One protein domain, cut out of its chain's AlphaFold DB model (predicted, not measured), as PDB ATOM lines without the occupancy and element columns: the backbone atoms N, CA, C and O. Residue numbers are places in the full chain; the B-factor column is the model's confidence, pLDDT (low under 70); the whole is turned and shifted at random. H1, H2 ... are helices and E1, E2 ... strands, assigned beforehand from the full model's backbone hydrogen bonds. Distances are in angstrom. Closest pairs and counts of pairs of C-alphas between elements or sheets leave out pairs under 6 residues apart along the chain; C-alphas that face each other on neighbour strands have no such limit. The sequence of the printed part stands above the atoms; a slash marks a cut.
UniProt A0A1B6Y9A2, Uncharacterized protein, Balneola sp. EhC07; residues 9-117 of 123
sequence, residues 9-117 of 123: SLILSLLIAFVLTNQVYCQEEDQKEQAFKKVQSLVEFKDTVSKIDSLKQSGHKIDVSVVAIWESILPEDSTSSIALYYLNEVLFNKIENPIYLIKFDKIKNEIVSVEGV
ATOM      1  N   SER A   9     325.580 230.851  90.332       65.69
ATOM      2  CA  SER A   9     324.596 229.768  90.252       65.69
ATOM      3  C   SER A   9     323.140 230.257  90.153       65.69
ATOM      4  O   SER A   9     322.381 229.666  89.395       65.69
ATOM      5  N   LEU A  10     322.767 231.349  90.836       67.31
ATOM      6  CA  LEU A  10     321.436 231.973  90.748       67.31
ATOM      7  C   LEU A  10     321.204 232.643  89.387       67.31
ATOM      8  O   LEU A  10     320.113 232.559  88.837       67.31
ATOM      9  N   ILE A  11     322.231 233.293  88.830       73.88
ATOM     10  CA  ILE A  11     322.152 233.894  87.488       73.88
ATOM     11  C   ILE A  11     321.963 232.800  86.430       73.88
ATOM     12  O   ILE A  11     321.147 232.950  85.524       73.88
ATOM     13  N   LEU A  12     322.690 231.685  86.564       72.44
ATOM     14  CA  LEU A  12     322.597 230.560  85.636       72.44
ATOM     15  C   LEU A  12     321.215 229.890  85.673       72.44
ATOM     16  O   LEU A  12     320.657 229.603  84.619       72.44
ATOM     17  N   SER A  13     320.634 229.679  86.857       70.56
ATOM     18  CA  SER A  13     319.290 229.098  86.974       70.56
ATOM     19  C   SER A  13     318.192 230.027  86.443       70.56
ATOM     20  O   SER A  13     317.275 229.549  85.779       70.56
ATOM     21  N   LEU A  14     318.309 231.343  86.647       69.44
ATOM     22  CA  LEU A  14     317.409 232.340  86.050       69.44
ATOM     23  C   LEU A  14     317.477 232.354  84.516       69.44
ATOM     24  O   LEU A  14     316.440 232.425  83.865       69.44
ATOM     25  N   LEU A  15     318.674 232.234  83.936       71.44
ATOM     26  CA  LEU A  15     318.864 232.141  82.484       71.44
ATOM     27  C   LEU A  15     318.240 230.871  81.899       71.44
ATOM     28  O   LEU A  15     317.575 230.941  80.870       71.44
ATOM     29  N   ILE A  16     318.412 229.725  82.563       71.75
ATOM     30  CA  ILE A  16     317.799 228.460  82.133       71.75
ATOM     31  C   ILE A  16     316.274 228.559  82.203       71.75
ATOM     32  O   ILE A  16     315.599 228.207  81.239       71.75
ATOM     33  N   ALA A  17     315.730 229.084  83.305       67.81
ATOM     34  CA  ALA A  17     314.293 229.298  83.439       67.81
ATOM     35  C   ALA A  17     313.759 230.219  82.332       67.81
ATOM     36  O   ALA A  17     312.765 229.884  81.698       67.81
ATOM     37  N   PHE A  18     314.461 231.317  82.039       69.00
ATOM     38  CA  PHE A  18     314.088 232.259  80.984       69.00
ATOM     39  C   PHE A  18     314.107 231.634  79.579       69.00
ATOM     40  O   PHE A  18     313.217 231.897  78.772       69.00
ATOM     41  N   VAL A  19     315.101 230.796  79.268       67.38
ATOM     42  CA  VAL A  19     315.161 230.087  77.978       67.38
ATOM     43  C   VAL A  19     314.004 229.095  77.854       67.38
ATOM     44  O   VAL A  19     313.332 229.077  76.826       67.38
ATOM     45  N   LEU A  20     313.725 228.321  78.907       60.84
ATOM     46  CA  LEU A  20     312.639 227.338  78.908       60.84
ATOM     47  C   LEU A  20     311.263 228.001  78.760       60.84
ATOM     48  O   LEU A  20     310.449 227.536  77.968       60.84
ATOM     49  N   THR A  21     311.004 229.109  79.461       64.44
ATOM     50  CA  THR A  21     309.721 229.822  79.347       64.44
ATOM     51  C   THR A  21     309.512 230.431  77.962       64.44
ATOM     52  O   THR A  21     308.404 230.373  77.438       64.44
ATOM     53  N   ASN A  22     310.565 230.974  77.337       60.47
ATOM     54  CA  ASN A  22     310.459 231.531  75.984       60.47
ATOM     55  C   ASN A  22     310.234 230.449  74.921       60.47
ATOM     56  O   ASN A  22     309.462 230.667  73.995       60.47
ATOM     57  N   GLN A  23     310.866 229.278  75.055       63.28
ATOM     58  CA  GLN A  23     310.646 228.167  74.123       63.28
ATOM     59  C   GLN A  23     309.194 227.682  74.141       63.28
ATOM     60  O   GLN A  23     308.616 227.468  73.078       63.28
ATOM     61  N   VAL A  24     308.596 227.559  75.331       68.31
ATOM     62  CA  VAL A  24     307.182 227.183  75.475       68.31
ATOM     63  C   VAL A  24     306.272 228.231  74.833       68.31
ATOM     64  O   VAL A  24     305.369 227.869  74.084       68.31
ATOM     65  N   TYR A  25     306.547 229.519  75.062       64.19
ATOM     66  CA  TYR A  25     305.765 230.608  74.479       64.19
ATOM     67  C   TYR A  25     305.815 230.607  72.940       64.19
ATOM     68  O   TYR A  25     304.770 230.628  72.293       64.19
ATOM     69  N   CYS A  26     307.010 230.503  72.343       70.81
ATOM     70  CA  CYS A  26     307.160 230.439  70.884       70.81
ATOM     71  C   CYS A  26     306.448 229.220  70.280       70.81
ATOM     72  O   CYS A  26     305.796 229.331  69.247       70.81
ATOM     73  N   GLN A  27     306.534 228.062  70.938       75.62
ATOM     74  CA  GLN A  27     305.874 226.848  70.467       75.62
ATOM     75  C   GLN A  27     304.343 226.980  70.464       75.62
ATOM     76  O   GLN A  27     303.676 226.439  69.581       75.62
ATOM     77  N   GLU A  28     303.772 227.687  71.439       79.31
ATOM     78  CA  GLU A  28     302.330 227.910  71.505       79.31
ATOM     79  C   GLU A  28     301.844 228.900  70.435       79.31
ATOM     80  O   GLU A  28     300.797 228.674  69.823       79.31
ATOM     81  N   GLU A  29     302.603 229.968  70.162       83.19
ATOM     82  CA  GLU A  29     302.297 230.893  69.060       83.19
ATOM     83  C   GLU A  29     302.322 230.188  67.698       83.19
ATOM     84  O   GLU A  29     301.368 230.321  66.925       83.19
ATOM     85  N   ASP A  30     303.334 229.354  67.441       85.62
ATOM     86  CA  ASP A  30     303.429 228.568  66.206       85.62
ATOM     87  C   ASP A  30     302.219 227.634  66.028       85.62
ATOM     88  O   ASP A  30     301.675 227.489  64.927       85.62
ATOM     89  N   GLN A  31     301.756 227.000  67.112       86.56
ATOM     90  CA  GLN A  31     300.559 226.154  67.076       86.56
ATOM     91  C   GLN A  31     299.289 226.955  66.778       86.56
ATOM     92  O   GLN A  31     298.474 226.510  65.964       86.56
ATOM     93  N   LYS A  32     299.122 228.134  67.390       87.69
ATOM     94  CA  LYS A  32     297.988 229.037  67.122       87.69
ATOM     95  C   LYS A  32     297.956 229.467  65.660       87.69
ATOM     96  O   LYS A  32     296.889 229.449  65.044       87.69
ATOM     97  N   GLU A  33     299.109 229.806  65.088       90.25
ATOM     98  CA  GLU A  33     299.212 230.194  63.681       90.25
ATOM     99  C   GLU A  33     298.837 229.033  62.749       90.25
ATOM    100  O   GLU A  33     298.053 229.206  61.812       90.25
ATOM    101  N   GLN A  34     299.344 227.825  63.011       90.69
ATOM    102  CA  GLN A  34     299.000 226.643  62.214       90.69
ATOM    103  C   GLN A  34     297.514 226.291  62.305       90.69
ATOM    104  O   GLN A  34     296.890 225.972  61.289       90.69
ATOM    105  N   ALA A  35     296.939 226.363  63.504       91.94
ATOM    106  CA  ALA A  35     295.515 226.149  63.722       91.94
ATOM    107  C   ALA A  35     294.680 227.183  62.955       91.94
ATOM    108  O   ALA A  35     293.743 226.822  62.243       91.94
ATOM    109  N   PHE A  36     295.075 228.458  63.001       92.31
ATOM    110  CA  PHE A  36     294.401 229.512  62.252       92.31
ATOM    111  C   PHE A  36     294.488 229.303  60.733       92.31
ATOM    112  O   PHE A  36     293.477 229.423  60.047       92.31
ATOM    113  N   LYS A  37     295.642 228.884  60.195       94.25
ATOM    114  CA  LYS A  37     295.771 228.518  58.769       94.25
ATOM    115  C   LYS A  37     294.821 227.386  58.374       94.25
ATOM    116  O   LYS A  37     294.249 227.413  57.286       94.25
ATOM    117  N   LYS A  38     294.618 226.399  59.255       94.81
ATOM    118  CA  LYS A  38     293.637 225.324  59.032       94.81
ATOM    119  C   LYS A  38     292.212 225.866  59.018       94.81
ATOM    120  O   LYS A  38     291.466 225.535  58.100       94.81
ATOM    121  N   VAL A  39     291.866 226.756  59.945       92.88
ATOM    122  CA  VAL A  39     290.570 227.455  59.947       92.88
ATOM    123  C   VAL A  39     290.359 228.244  58.651       92.88
ATOM    124  O   VAL A  39     289.319 228.102  58.021       92.88
ATOM    125  N   GLN A  40     291.360 228.993  58.179       92.31
ATOM    126  CA  GLN A  40     291.289 229.728  56.907       92.31
ATOM    127  C   GLN A  40     291.127 228.816  55.682       92.31
ATOM    128  O   GLN A  40     290.639 229.238  54.632       92.31
ATOM    129  N   SER A  41     291.563 227.559  55.787       94.81
ATOM    130  CA  SER A  41     291.459 226.588  54.698       94.81
ATOM    131  C   SER A  41     290.065 225.963  54.558       94.81
ATOM    132  O   SER A  41     289.779 225.429  53.479       94.81
ATOM    133  N   LEU A  42     289.218 226.075  55.594       95.19
ATOM    134  CA  LEU A  42     287.842 225.575  55.606       95.19
ATOM    135  C   LEU A  42     287.000 226.198  54.489       95.19
ATOM    136  O   LEU A  42     287.156 227.372  54.146       95.19
ATOM    137  N   VAL A  43     286.081 225.402  53.942       94.69
ATOM    138  CA  VAL A  43     285.143 225.861  52.909       94.69
ATOM    139  C   VAL A  43     284.202 226.908  53.499       94.69
ATOM    140  O   VAL A  43     284.033 227.965  52.911       94.69
ATOM    141  N   GLU A  44     283.713 226.687  54.717       92.44
ATOM    142  CA  GLU A  44     282.836 227.600  55.450       92.44
ATOM    143  C   GLU A  44     283.471 228.983  55.632       92.44
ATOM    144  O   GLU A  44     282.805 230.008  55.473       92.44
ATOM    145  N   PHE A  45     284.778 229.023  55.916       92.38
ATOM    146  CA  PHE A  45     285.527 230.272  56.016       92.38
ATOM    147  C   PHE A  45     285.591 230.984  54.661       92.38
ATOM    148  O   PHE A  45     285.236 232.159  54.559       92.38
ATOM    149  N   LYS A  46     286.009 230.270  53.608       93.81
ATOM    150  CA  LYS A  46     286.150 230.825  52.253       93.81
ATOM    151  C   LYS A  46     284.820 231.323  51.695       93.81
ATOM    152  O   LYS A  46     284.771 232.421  51.146       93.81
ATOM    153  N   ASP A  47     283.752 230.559  51.884       92.81
ATOM    154  CA  ASP A  47     282.408 230.900  51.425       92.81
ATOM    155  C   ASP A  47     281.873 232.132  52.160       92.81
ATOM    156  O   ASP A  47     281.323 233.040  51.535       92.81
ATOM    157  N   THR A  48     282.089 232.213  53.477       90.69
ATOM    158  CA  THR A  48     281.690 233.375  54.285       90.69
ATOM    159  C   THR A  48     282.425 234.638  53.846       90.69
ATOM    160  O   THR A  48     281.788 235.668  53.627       90.69
ATOM    161  N   VAL A  49     283.747 234.558  53.657       91.44
ATOM    162  CA  VAL A  49     284.557 235.681  53.160       91.44
ATOM    163  C   VAL A  49     284.095 236.100  51.766       91.44
ATOM    164  O   VAL A  49     283.811 237.273  51.553       91.44
ATOM    165  N   SER A  50     283.914 235.150  50.842       92.81
ATOM    166  CA  SER A  50     283.442 235.445  49.484       92.81
ATOM    167  C   SER A  50     282.062 236.110  49.482       92.81
ATOM    168  O   SER A  50     281.807 237.028  48.694       92.81
ATOM    169  N   LYS A  51     281.153 235.660  50.354       90.94
ATOM    170  CA  LYS A  51     279.825 236.259  50.498       90.94
ATOM    171  C   LYS A  51     279.937 237.690  51.021       90.94
ATOM    172  O   LYS A  51     279.351 238.588  50.423       90.94
ATOM    173  N   ILE A  52     280.724 237.921  52.070       89.06
ATOM    174  CA  ILE A  52     280.930 239.255  52.650       89.06
ATOM    175  C   ILE A  52     281.623 240.208  51.674       89.06
ATOM    176  O   ILE A  52     281.197 241.355  51.552       89.06
ATOM    177  N   ASP A  53     282.595 239.743  50.894       91.56
ATOM    178  CA  ASP A  53     283.228 240.552  49.851       91.56
ATOM    179  C   ASP A  53     282.229 240.978  48.764       91.56
ATOM    180  O   ASP A  53     282.225 242.137  48.342       91.56
ATOM    181  N   SER A  54     281.317 240.086  48.367       90.94
ATOM    182  CA  SER A  54     280.244 240.407  47.409       90.94
ATOM    183  C   SER A  54     279.287 241.480  47.952       90.94
ATOM    184  O   SER A  54     278.808 242.353  47.223       90.94
ATOM    185  N   LEU A  55     279.028 241.456  49.259       90.12
ATOM    186  CA  LEU A  55     278.161 242.420  49.937       90.12
ATOM    187  C   LEU A  55     278.847 243.773  50.127       90.12
ATOM    188  O   LEU A  55     278.224 244.811  49.896       90.12
ATOM    189  N   LYS A  56     280.145 243.776  50.451       89.44
ATOM    190  CA  LYS A  56     280.976 244.989  50.467       89.44
ATOM    191  C   LYS A  56     280.964 245.682  49.104       89.44
ATOM    192  O   LYS A  56     280.777 246.894  49.038       89.44
ATOM    193  N   GLN A  57     281.099 244.921  48.013       91.50
ATOM    194  CA  GLN A  57     281.014 245.452  46.643       91.50
ATOM    195  C   GLN A  57     279.638 246.048  46.317       91.50
ATOM    196  O   GLN A  57     279.546 246.974  45.516       91.50
ATOM    197  N   SER A  58     278.584 245.562  46.976       90.06
ATOM    198  CA  SER A  58     277.217 246.084  46.857       90.06
ATOM    199  C   SER A  58     276.944 247.295  47.767       90.06
ATOM    200  O   SER A  58     275.839 247.827  47.767       90.06
ATOM    201  N   GLY A  59     277.943 247.760  48.528       88.62
ATOM    202  CA  GLY A  59     277.866 248.957  49.372       88.62
ATOM    203  C   GLY A  59     277.519 248.710  50.845       88.62
ATOM    204  O   GLY A  59     277.401 249.678  51.601       88.62
ATOM    205  N   HIS A  60     277.392 247.453  51.285       86.81
ATOM    206  CA  HIS A  60     277.157 247.130  52.695       86.81
ATOM    207  C   HIS A  60     278.431 247.324  53.534       86.81
ATOM    208  O   HIS A  60     279.537 246.974  53.120       86.81
ATOM    209  N   LYS A  61     278.281 247.860  54.753       87.06
ATOM    210  CA  LYS A  61     279.378 248.053  55.719       87.06
ATOM    211  C   LYS A  61     279.494 246.856  56.663       87.06
ATOM    212  O   LYS A  61     279.172 246.957  57.846       87.06
ATOM    213  N   ILE A  62     279.941 245.742  56.102       86.44
ATOM    214  CA  ILE A  62     280.061 244.439  56.760       86.44
ATOM    215  C   ILE A  62     281.494 243.912  56.641       86.44
ATOM    216  O   ILE A  62     282.143 244.174  55.633       86.44
ATOM    217  N   ASP A  63     281.990 243.181  57.638       88.12
ATOM    218  CA  ASP A  63     283.282 242.484  57.614       88.12
ATOM    219  C   ASP A  63     283.216 241.105  58.300       88.12
ATOM    220  O   ASP A  63     282.182 240.721  58.847       88.12
ATOM    221  N   VAL A  64     284.321 240.358  58.265       87.19
ATOM    222  CA  VAL A  64     284.517 239.086  58.972       87.19
ATOM    223  C   VAL A  64     285.552 239.260  60.075       87.19
ATOM    224  O   VAL A  64     286.611 239.843  59.856       87.19
ATOM    225  N   SER A  65     285.298 238.672  61.241       89.81
ATOM    226  CA  SER A  65     286.301 238.522  62.296       89.81
ATOM    227  C   SER A  65     286.409 237.074  62.752       89.81
ATOM    228  O   SER A  65     285.410 236.366  62.842       89.81
ATOM    229  N   VAL A  66     287.625 236.639  63.080       89.38
ATOM    230  CA  VAL A  66     287.856 235.359  63.753       89.38
ATOM    231  C   VAL A  66     288.333 235.626  65.165       89.38
ATOM    232  O   VAL A  66     289.375 236.247  65.367       89.38
ATOM    233  N   VAL A  67     287.587 235.116  66.139       90.25
ATOM    234  CA  VAL A  67     287.958 235.169  67.554       90.25
ATOM    235  C   VAL A  67     288.332 233.766  68.004       90.25
ATOM    236  O   VAL A  67     287.555 232.832  67.821       90.25
ATOM    237  N   ALA A  68     289.515 233.616  68.595       88.25
ATOM    238  CA  ALA A  68     290.006 232.344  69.106       88.25
ATOM    239  C   ALA A  68     290.036 232.352  70.639       88.25
ATOM    240  O   ALA A  68     290.631 233.238  71.252       88.25
ATOM    241  N   ILE A  69     289.436 231.334  71.248       88.31
ATOM    242  CA  ILE A  69     289.535 231.023  72.673       88.31
ATOM    243  C   ILE A  69     290.423 229.784  72.787       88.31
ATOM    244  O   ILE A  69     289.985 228.653  72.571       88.31
ATOM    245  N   TRP A  70     291.710 230.026  73.033       83.50
ATOM    246  CA  TRP A  70     292.743 228.985  73.042       83.50
ATOM    247  C   TRP A  70     292.870 228.272  74.394       83.50
ATOM    248  O   TRP A  70     293.091 227.057  74.469       83.50
ATOM    249  N   GLU A  71     292.722 229.048  75.464       77.06
ATOM    250  CA  GLU A  71     292.736 228.571  76.840       77.06
ATOM    251  C   GLU A  71     291.320 228.249  77.311       77.06
ATOM    252  O   GLU A  71     290.342 228.844  76.855       77.06
ATOM    253  N   SER A  72     291.210 227.303  78.242       64.19
ATOM    254  CA  SER A  72     289.942 227.069  78.916       64.19
ATOM    255  C   SER A  72     289.592 228.265  79.800       64.19
ATOM    256  O   SER A  72     290.424 228.739  80.571       64.19
ATOM    257  N   ILE A  73     288.344 228.724  79.720       60.47
ATOM    258  CA  ILE A  73     287.829 229.822  80.548       60.47
ATOM    259  C   ILE A  73     287.609 229.347  82.000       60.47
ATOM    260  O   ILE A  73     287.616 230.160  82.923       60.47
ATOM    261  N   LEU A  74     287.452 228.034  82.217       55.50
ATOM    262  CA  LEU A  74     287.281 227.431  83.539       55.50
ATOM    263  C   LEU A  74     288.533 226.629  83.948       55.50
ATOM    264  O   LEU A  74     288.996 225.791  83.166       55.50
ATOM    265  N   PRO A  75     289.078 226.832  85.167       54.94
ATOM    266  CA  PRO A  75     290.263 226.115  85.650       54.94
ATOM    267  C   PRO A  75     290.074 224.595  85.717       54.94
ATOM    268  O   PRO A  75     291.018 223.846  85.461       54.94
ATOM    269  N   GLU A  76     288.860 224.128  86.026       54.44
ATOM    270  CA  GLU A  76     288.498 222.701  86.003       54.44
ATOM    271  C   GLU A  76     288.525 222.080  84.598       54.44
ATOM    272  O   GLU A  76     288.785 220.888  84.463       54.44
ATOM    273  N   ASP A  77     288.369 222.899  83.558       51.19
ATOM    274  CA  ASP A  77     288.425 222.500  82.149       51.19
ATOM    275  C   ASP A  77     289.834 222.686  81.550       51.19
ATOM    276  O   ASP A  77     290.026 222.594  80.338       51.19
ATOM    277  N   SER A  78     290.858 222.930  82.379       51.06
ATOM    278  CA  SER A  78     292.268 223.064  81.957       51.06
ATOM    279  C   SER A  78     292.821 221.837  81.213       51.06
ATOM    280  O   SER A  78     293.842 221.932  80.534       51.06
ATOM    281  N   THR A  79     292.124 220.698  81.275       54.25
ATOM    282  CA  THR A  79     292.399 219.487  80.486       54.25
ATOM    283  C   THR A  79     291.776 219.498  79.089       54.25
ATOM    284  O   THR A  79     292.010 218.569  78.316       54.25
ATOM    285  N   SER A  80     290.979 220.512  78.741       64.44
ATOM    286  CA  SER A  80     290.410 220.667  77.407       64.44
ATOM    287  C   SER A  80     291.540 220.866  76.392       64.44
ATOM    288  O   SER A  80     292.125 221.949  76.249       64.44
ATOM    289  N   SER A  81     291.825 219.806  75.634       82.44
ATOM    290  CA  SER A  81     292.623 219.885  74.413       82.44
ATOM    291  C   SER A  81     291.924 220.709  73.332       82.44
ATOM    292  O   SER A  81     292.530 220.967  72.300       82.44
ATOM    293  N   ILE A  82     290.688 221.164  73.556       86.19
ATOM    294  CA  ILE A  82     289.887 221.867  72.567       86.19
ATOM    295  C   ILE A  82     290.075 223.381  72.693       86.19
ATOM    296  O   ILE A  82     289.818 223.969  73.742       86.19
ATOM    297  N   ALA A  83     290.500 224.003  71.598       89.19
ATOM    298  CA  ALA A  83     290.371 225.432  71.352       89.19
ATOM    299  C   ALA A  83     289.083 225.706  70.562       89.19
ATOM    300  O   ALA A  83     288.666 224.894  69.730       89.19
ATOM    301  N   LEU A  84     288.464 226.859  70.809       91.00
ATOM    302  CA  LEU A  84     287.265 227.299  70.100       91.00
ATOM    303  C   LEU A  84     287.604 228.473  69.192       91.00
ATOM    304  O   LEU A  84     288.228 229.438  69.624       91.00
ATOM    305  N   TYR A  85     287.156 228.407  67.949       92.56
ATOM    306  CA  TYR A  85     287.233 229.505  66.998       92.56
ATOM    307  C   TYR A  85     285.822 229.921  66.608       92.56
ATOM    308  O   TYR A  85     285.002 229.089  66.226       92.56
ATOM    309  N   TYR A  86     285.555 231.216  66.681       92.69
ATOM    310  CA  TYR A  86     284.301 231.819  66.263       92.69
ATOM    311  C   TYR A  86     284.553 232.625  65.002       92.69
ATOM    312  O   TYR A  86     285.369 233.548  65.013       92.69
ATOM    313  N   LEU A  87     283.856 232.273  63.924       93.12
ATOM    314  CA  LEU A  87     283.779 233.099  62.728       93.12
ATOM    315  C   LEU A  87     282.581 234.024  62.888       93.12
ATOM    316  O   LEU A  87     281.443 233.559  62.878       93.12
ATOM    317  N   ASN A  88     282.841 235.310  63.062       90.50
ATOM    318  CA  ASN A  88     281.831 236.308  63.368       90.50
ATOM    319  C   ASN A  88     281.639 237.256  62.194       90.50
ATOM    320  O   ASN A  88     282.587 237.614  61.488       90.50
ATOM    321  N   GLU A  89     280.404 237.706  62.054       87.75
ATOM    322  CA  GLU A  89     280.087 238.897  61.289       87.75
ATOM    323  C   GLU A  89     280.547 240.141  62.058       87.75
ATOM    324  O   GLU A  89     280.502 240.187  63.289       87.75
ATOM    325  N   VAL A  90     280.990 241.165  61.338       87.75
ATOM    326  CA  VAL A  90     281.258 242.487  61.898       87.75
ATOM    327  C   VAL A  90     280.379 243.503  61.186       87.75
ATOM    328  O   VAL A  90     280.553 243.738  59.992       87.75
ATOM    329  N   LEU A  91     279.478 244.150  61.920       85.56
ATOM    330  CA  LEU A  91     278.642 245.237  61.411       85.56
ATOM    331  C   LEU A  91     279.023 246.536  62.107       85.56
ATOM    332  O   LEU A  91     279.169 246.584  63.325       85.56
ATOM    333  N   PHE A  92     279.207 247.611  61.339       83.38
ATOM    334  CA  PHE A  92     279.521 248.941  61.887       83.38
ATOM    335  C   PHE A  92     280.657 248.934  62.937       83.38
ATOM    336  O   PHE A  92     280.585 249.631  63.951       83.38
ATOM    337  N   ASN A  93     281.716 248.154  62.680       79.81
ATOM    338  CA  ASN A  93     282.877 247.950  63.560       79.81
ATOM    339  C   ASN A  93     282.574 247.259  64.906       79.81
ATOM    340  O   ASN A  93     283.353 247.395  65.852       79.81
ATOM    341  N   LYS A  94     281.472 246.516  65.010       83.31
ATOM    342  CA  LYS A  94     281.153 245.670  66.163       83.31
ATOM    343  C   LYS A  94     281.127 244.213  65.740       83.31
ATOM    344  O   LYS A  94     280.561 243.891  64.703       83.31
ATOM    345  N   ILE A  95     281.771 243.360  66.533       82.44
ATOM    346  CA  ILE A  95     281.668 241.909  66.379       82.44
ATOM    347  C   ILE A  95     280.245 241.530  66.779       82.44
ATOM    348  O   ILE A  95     279.846 241.754  67.921       82.44
ATOM    349  N   GLU A  96     279.501 241.014  65.814       83.56
ATOM    350  CA  GLU A  96     278.135 240.542  65.982       83.56
ATOM    351  C   GLU A  96     278.130 239.035  66.273       83.56
ATOM    352  O   GLU A  96     279.156 238.435  66.609       83.56
ATOM    353  N   ASN A  97     276.951 238.421  66.185       80.25
ATOM    354  CA  ASN A  97     276.763 237.010  66.488       80.25
ATOM    355  C   ASN A  97     277.689 236.106  65.653       80.25
ATOM    356  O   ASN A  97     277.920 236.360  64.463       80.25
ATOM    357  N   PRO A  98     278.192 235.012  66.250       88.44
ATOM    358  CA  PRO A  98     278.976 234.038  65.514       88.44
ATOM    359  C   PRO A  98     278.125 233.404  64.413       88.44
ATOM    360  O   PRO A  98     276.973 233.028  64.623       88.44
ATOM    361  N   ILE A  99     278.720 233.257  63.236       92.25
ATOM    362  CA  ILE A  99     278.161 232.519  62.104       92.25
ATOM    363  C   ILE A  99     278.524 231.039  62.264       92.25
ATOM    364  O   ILE A  99     277.665 230.166  62.144       92.25
ATOM    365  N   TYR A 100     279.787 230.764  62.607       94.00
ATOM    366  CA  TYR A 100     280.292 229.413  62.850       94.00
ATOM    367  C   TYR A 100     281.052 229.308  64.169       94.00
ATOM    368  O   TYR A 100     281.818 230.204  64.533       94.00
ATOM    369  N   LEU A 101     280.884 228.163  64.827       93.38
ATOM    370  CA  LEU A 101     281.720 227.666  65.911       93.38
ATOM    371  C   LEU A 101     282.578 226.516  65.383       93.38
ATOM    372  O   LEU A 101     282.065 225.529  64.863       93.38
ATOM    373  N   ILE A 102     283.889 226.624  65.546       93.81
ATOM    374  CA  ILE A 102     284.856 225.619  65.118       93.81
ATOM    375  C   ILE A 102     285.587 225.101  66.355       93.81
ATOM    376  O   ILE A 102     286.180 225.876  67.108       93.81
ATOM    377  N   LYS A 103     285.560 223.783  66.558       92.00
ATOM    378  CA  LYS A 103     286.299 223.102  67.628       92.00
ATOM    379  C   LYS A 103     287.596 222.545  67.061       92.00
ATOM    380  O   LYS A 103     287.576 221.820  66.069       92.00
ATOM    381  N   PHE A 104     288.715 222.859  67.699       91.38
ATOM    382  CA  PHE A 104     290.049 222.455  67.264       91.38
ATOM    383  C   PHE A 104     290.778 221.697  68.376       91.38
ATOM    384  O   PHE A 104     290.926 222.224  69.473       91.38
ATOM    385  N   ASP A 105     291.255 220.484  68.104       89.62
ATOM    386  CA  ASP A 105     292.059 219.699  69.044       89.62
ATOM    387  C   ASP A 105     293.531 220.120  68.949       89.62
ATOM    388  O   ASP A 105     294.216 219.847  67.961       89.62
ATOM    389  N   LYS A 106     294.024 220.777  70.001       88.12
ATOM    390  CA  LYS A 106     295.400 221.265  70.155       88.12
ATOM    391  C   LYS A 106     296.431 220.136  70.173       88.12
ATOM    392  O   LYS A 106     297.545 220.333  69.699       88.12
ATOM    393  N   ILE A 107     296.080 218.961  70.707       86.19
ATOM    394  CA  ILE A 107     297.003 217.823  70.842       86.19
ATOM    395  C   ILE A 107     297.159 217.123  69.496       86.19
ATOM    396  O   ILE A 107     298.275 216.852  69.056       86.19
ATOM    397  N   LYS A 108     296.036 216.841  68.833       89.38
ATOM    398  CA  LYS A 108     296.035 216.189  67.517       89.38
ATOM    399  C   LYS A 108     296.323 217.154  66.373       89.38
ATOM    400  O   LYS A 108     296.614 216.712  65.264       89.38
ATOM    401  N   ASN A 109     296.276 218.459  66.647       89.44
ATOM    402  CA  ASN A 109     296.422 219.524  65.664       89.44
ATOM    403  C   ASN A 109     295.395 219.340  64.527       89.44
ATOM    404  O   ASN A 109     295.756 219.305  63.351       89.44
ATOM    405  N   GLU A 110     294.114 219.171  64.854       92.00
ATOM    406  CA  GLU A 110     293.058 218.906  63.867       92.00
ATOM    407  C   GLU A 110     291.749 219.625  64.190       92.00
ATOM    408  O   GLU A 110     291.450 219.940  65.340       92.00
ATOM    409  N   ILE A 111     290.951 219.885  63.154       92.19
ATOM    410  CA  ILE A 111     289.594 220.410  63.316       92.19
ATOM    411  C   ILE A 111     288.690 219.237  63.691       92.19
ATOM    412  O   ILE A 111     288.622 218.249  62.967       92.19
ATOM    413  N   VAL A 112     288.005 219.359  64.825       91.94
ATOM    414  CA  VAL A 112     287.116 218.330  65.377       91.94
ATOM    415  C   VAL A 112     285.696 218.507  64.862       91.94
ATOM    416  O   VAL A 112     285.052 217.536  64.472       91.94
ATOM    417  N   SER A 113     285.194 219.742  64.870       92.75
ATOM    418  CA  SER A 113     283.867 220.053  64.343       92.75
ATOM    419  C   SER A 113     283.784 221.481  63.821       92.75
ATOM    420  O   SER A 113     284.524 222.368  64.253       92.75
ATOM    421  N   VAL A 114     282.851 221.677  62.891       94.94
ATOM    422  CA  VAL A 114     282.422 222.974  62.375       94.94
ATOM    423  C   VAL A 114     280.901 223.003  62.485       94.94
ATOM    424  O   VAL A 114     280.216 222.149  61.928       94.94
ATOM    425  N   GLU A 115     280.375 223.943  63.258       94.00
ATOM    426  CA  GLU A 115     278.955 224.055  63.585       94.00
ATOM    427  C   GLU A 115     278.453 225.431  63.138       94.00
ATOM    428  O   GLU A 115     278.978 226.459  63.566       94.00
ATOM    429  N   GLY A 116     277.445 225.465  62.261       92.50
ATOM    430  CA  GLY A 116     276.747 226.703  61.912       92.50
ATOM    431  C   GLY A 116     275.842 227.121  63.067       92.50
ATOM    432  O   GLY A 116     274.899 226.405  63.397       92.50
ATOM    433  N   VAL A 117     276.143 228.257  63.693       91.50
ATOM    434  CA  VAL A 117     275.446 228.752  64.896       91.50
ATOM    435  C   VAL A 117     274.667 230.041  64.641       91.50
ATOM    436  O   VAL A 117     273.839 230.429  65.460       91.50
TER     437      VAL A 117
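Overview. This is residues 9 to 117 of the 123 residues of an uncharacterized protein of Balneola sp. EhC07 (UniProt A0A1B6Y9A2). One long helix, H1, sticks out with residues 9 to 27 from a small body, where its residues 32 to 40 and H2 cover one face of a curled, strongly twisted four-stranded sheet. The 109 printed residues run H1 H2 E1 E2 E3 E4, class mixed; the antiparallel sheet, order E1 E2 E3 E4, is a meander, each strand beside the one before. It is loose, radius of gyration of the C-alphas 18.2 A, spanning 66 by 25 by 24 A.

Along the chain. Find C-alpha 9 at (324.596, 229.768, 90.252); H1 runs 48.7 A to residue 41. Next come H2, residues 43 to 57, E1, 62 to 69, E2, 82 to 91, E3, 94 to 105, bending at 97, and E4, 110 to 116, ending at (276.747, 226.703, 61.912).

Arrangement. In hairpins E1-E2, E2-E3 and E3-E4, find N 65 and O 88, 2.9 A, N 85 and O 102, 2.8 A, and N 103 and O 113, 2.9 A, within hydrogen-bond range. H2 is on the sheet, height 9.3 A, its closest C-alphas to E1 being Ile 52 and Asp 63, 6.4 A. H1 is on the same face, height 8.0 A. Every O i to N i+4 pair in H1 and H2 is within range.

Size, cuts and confidence. The printed part has no cut. The E1 to E2 link is long; pLDDT is under 70 at 21 residues, among them 72 to 80.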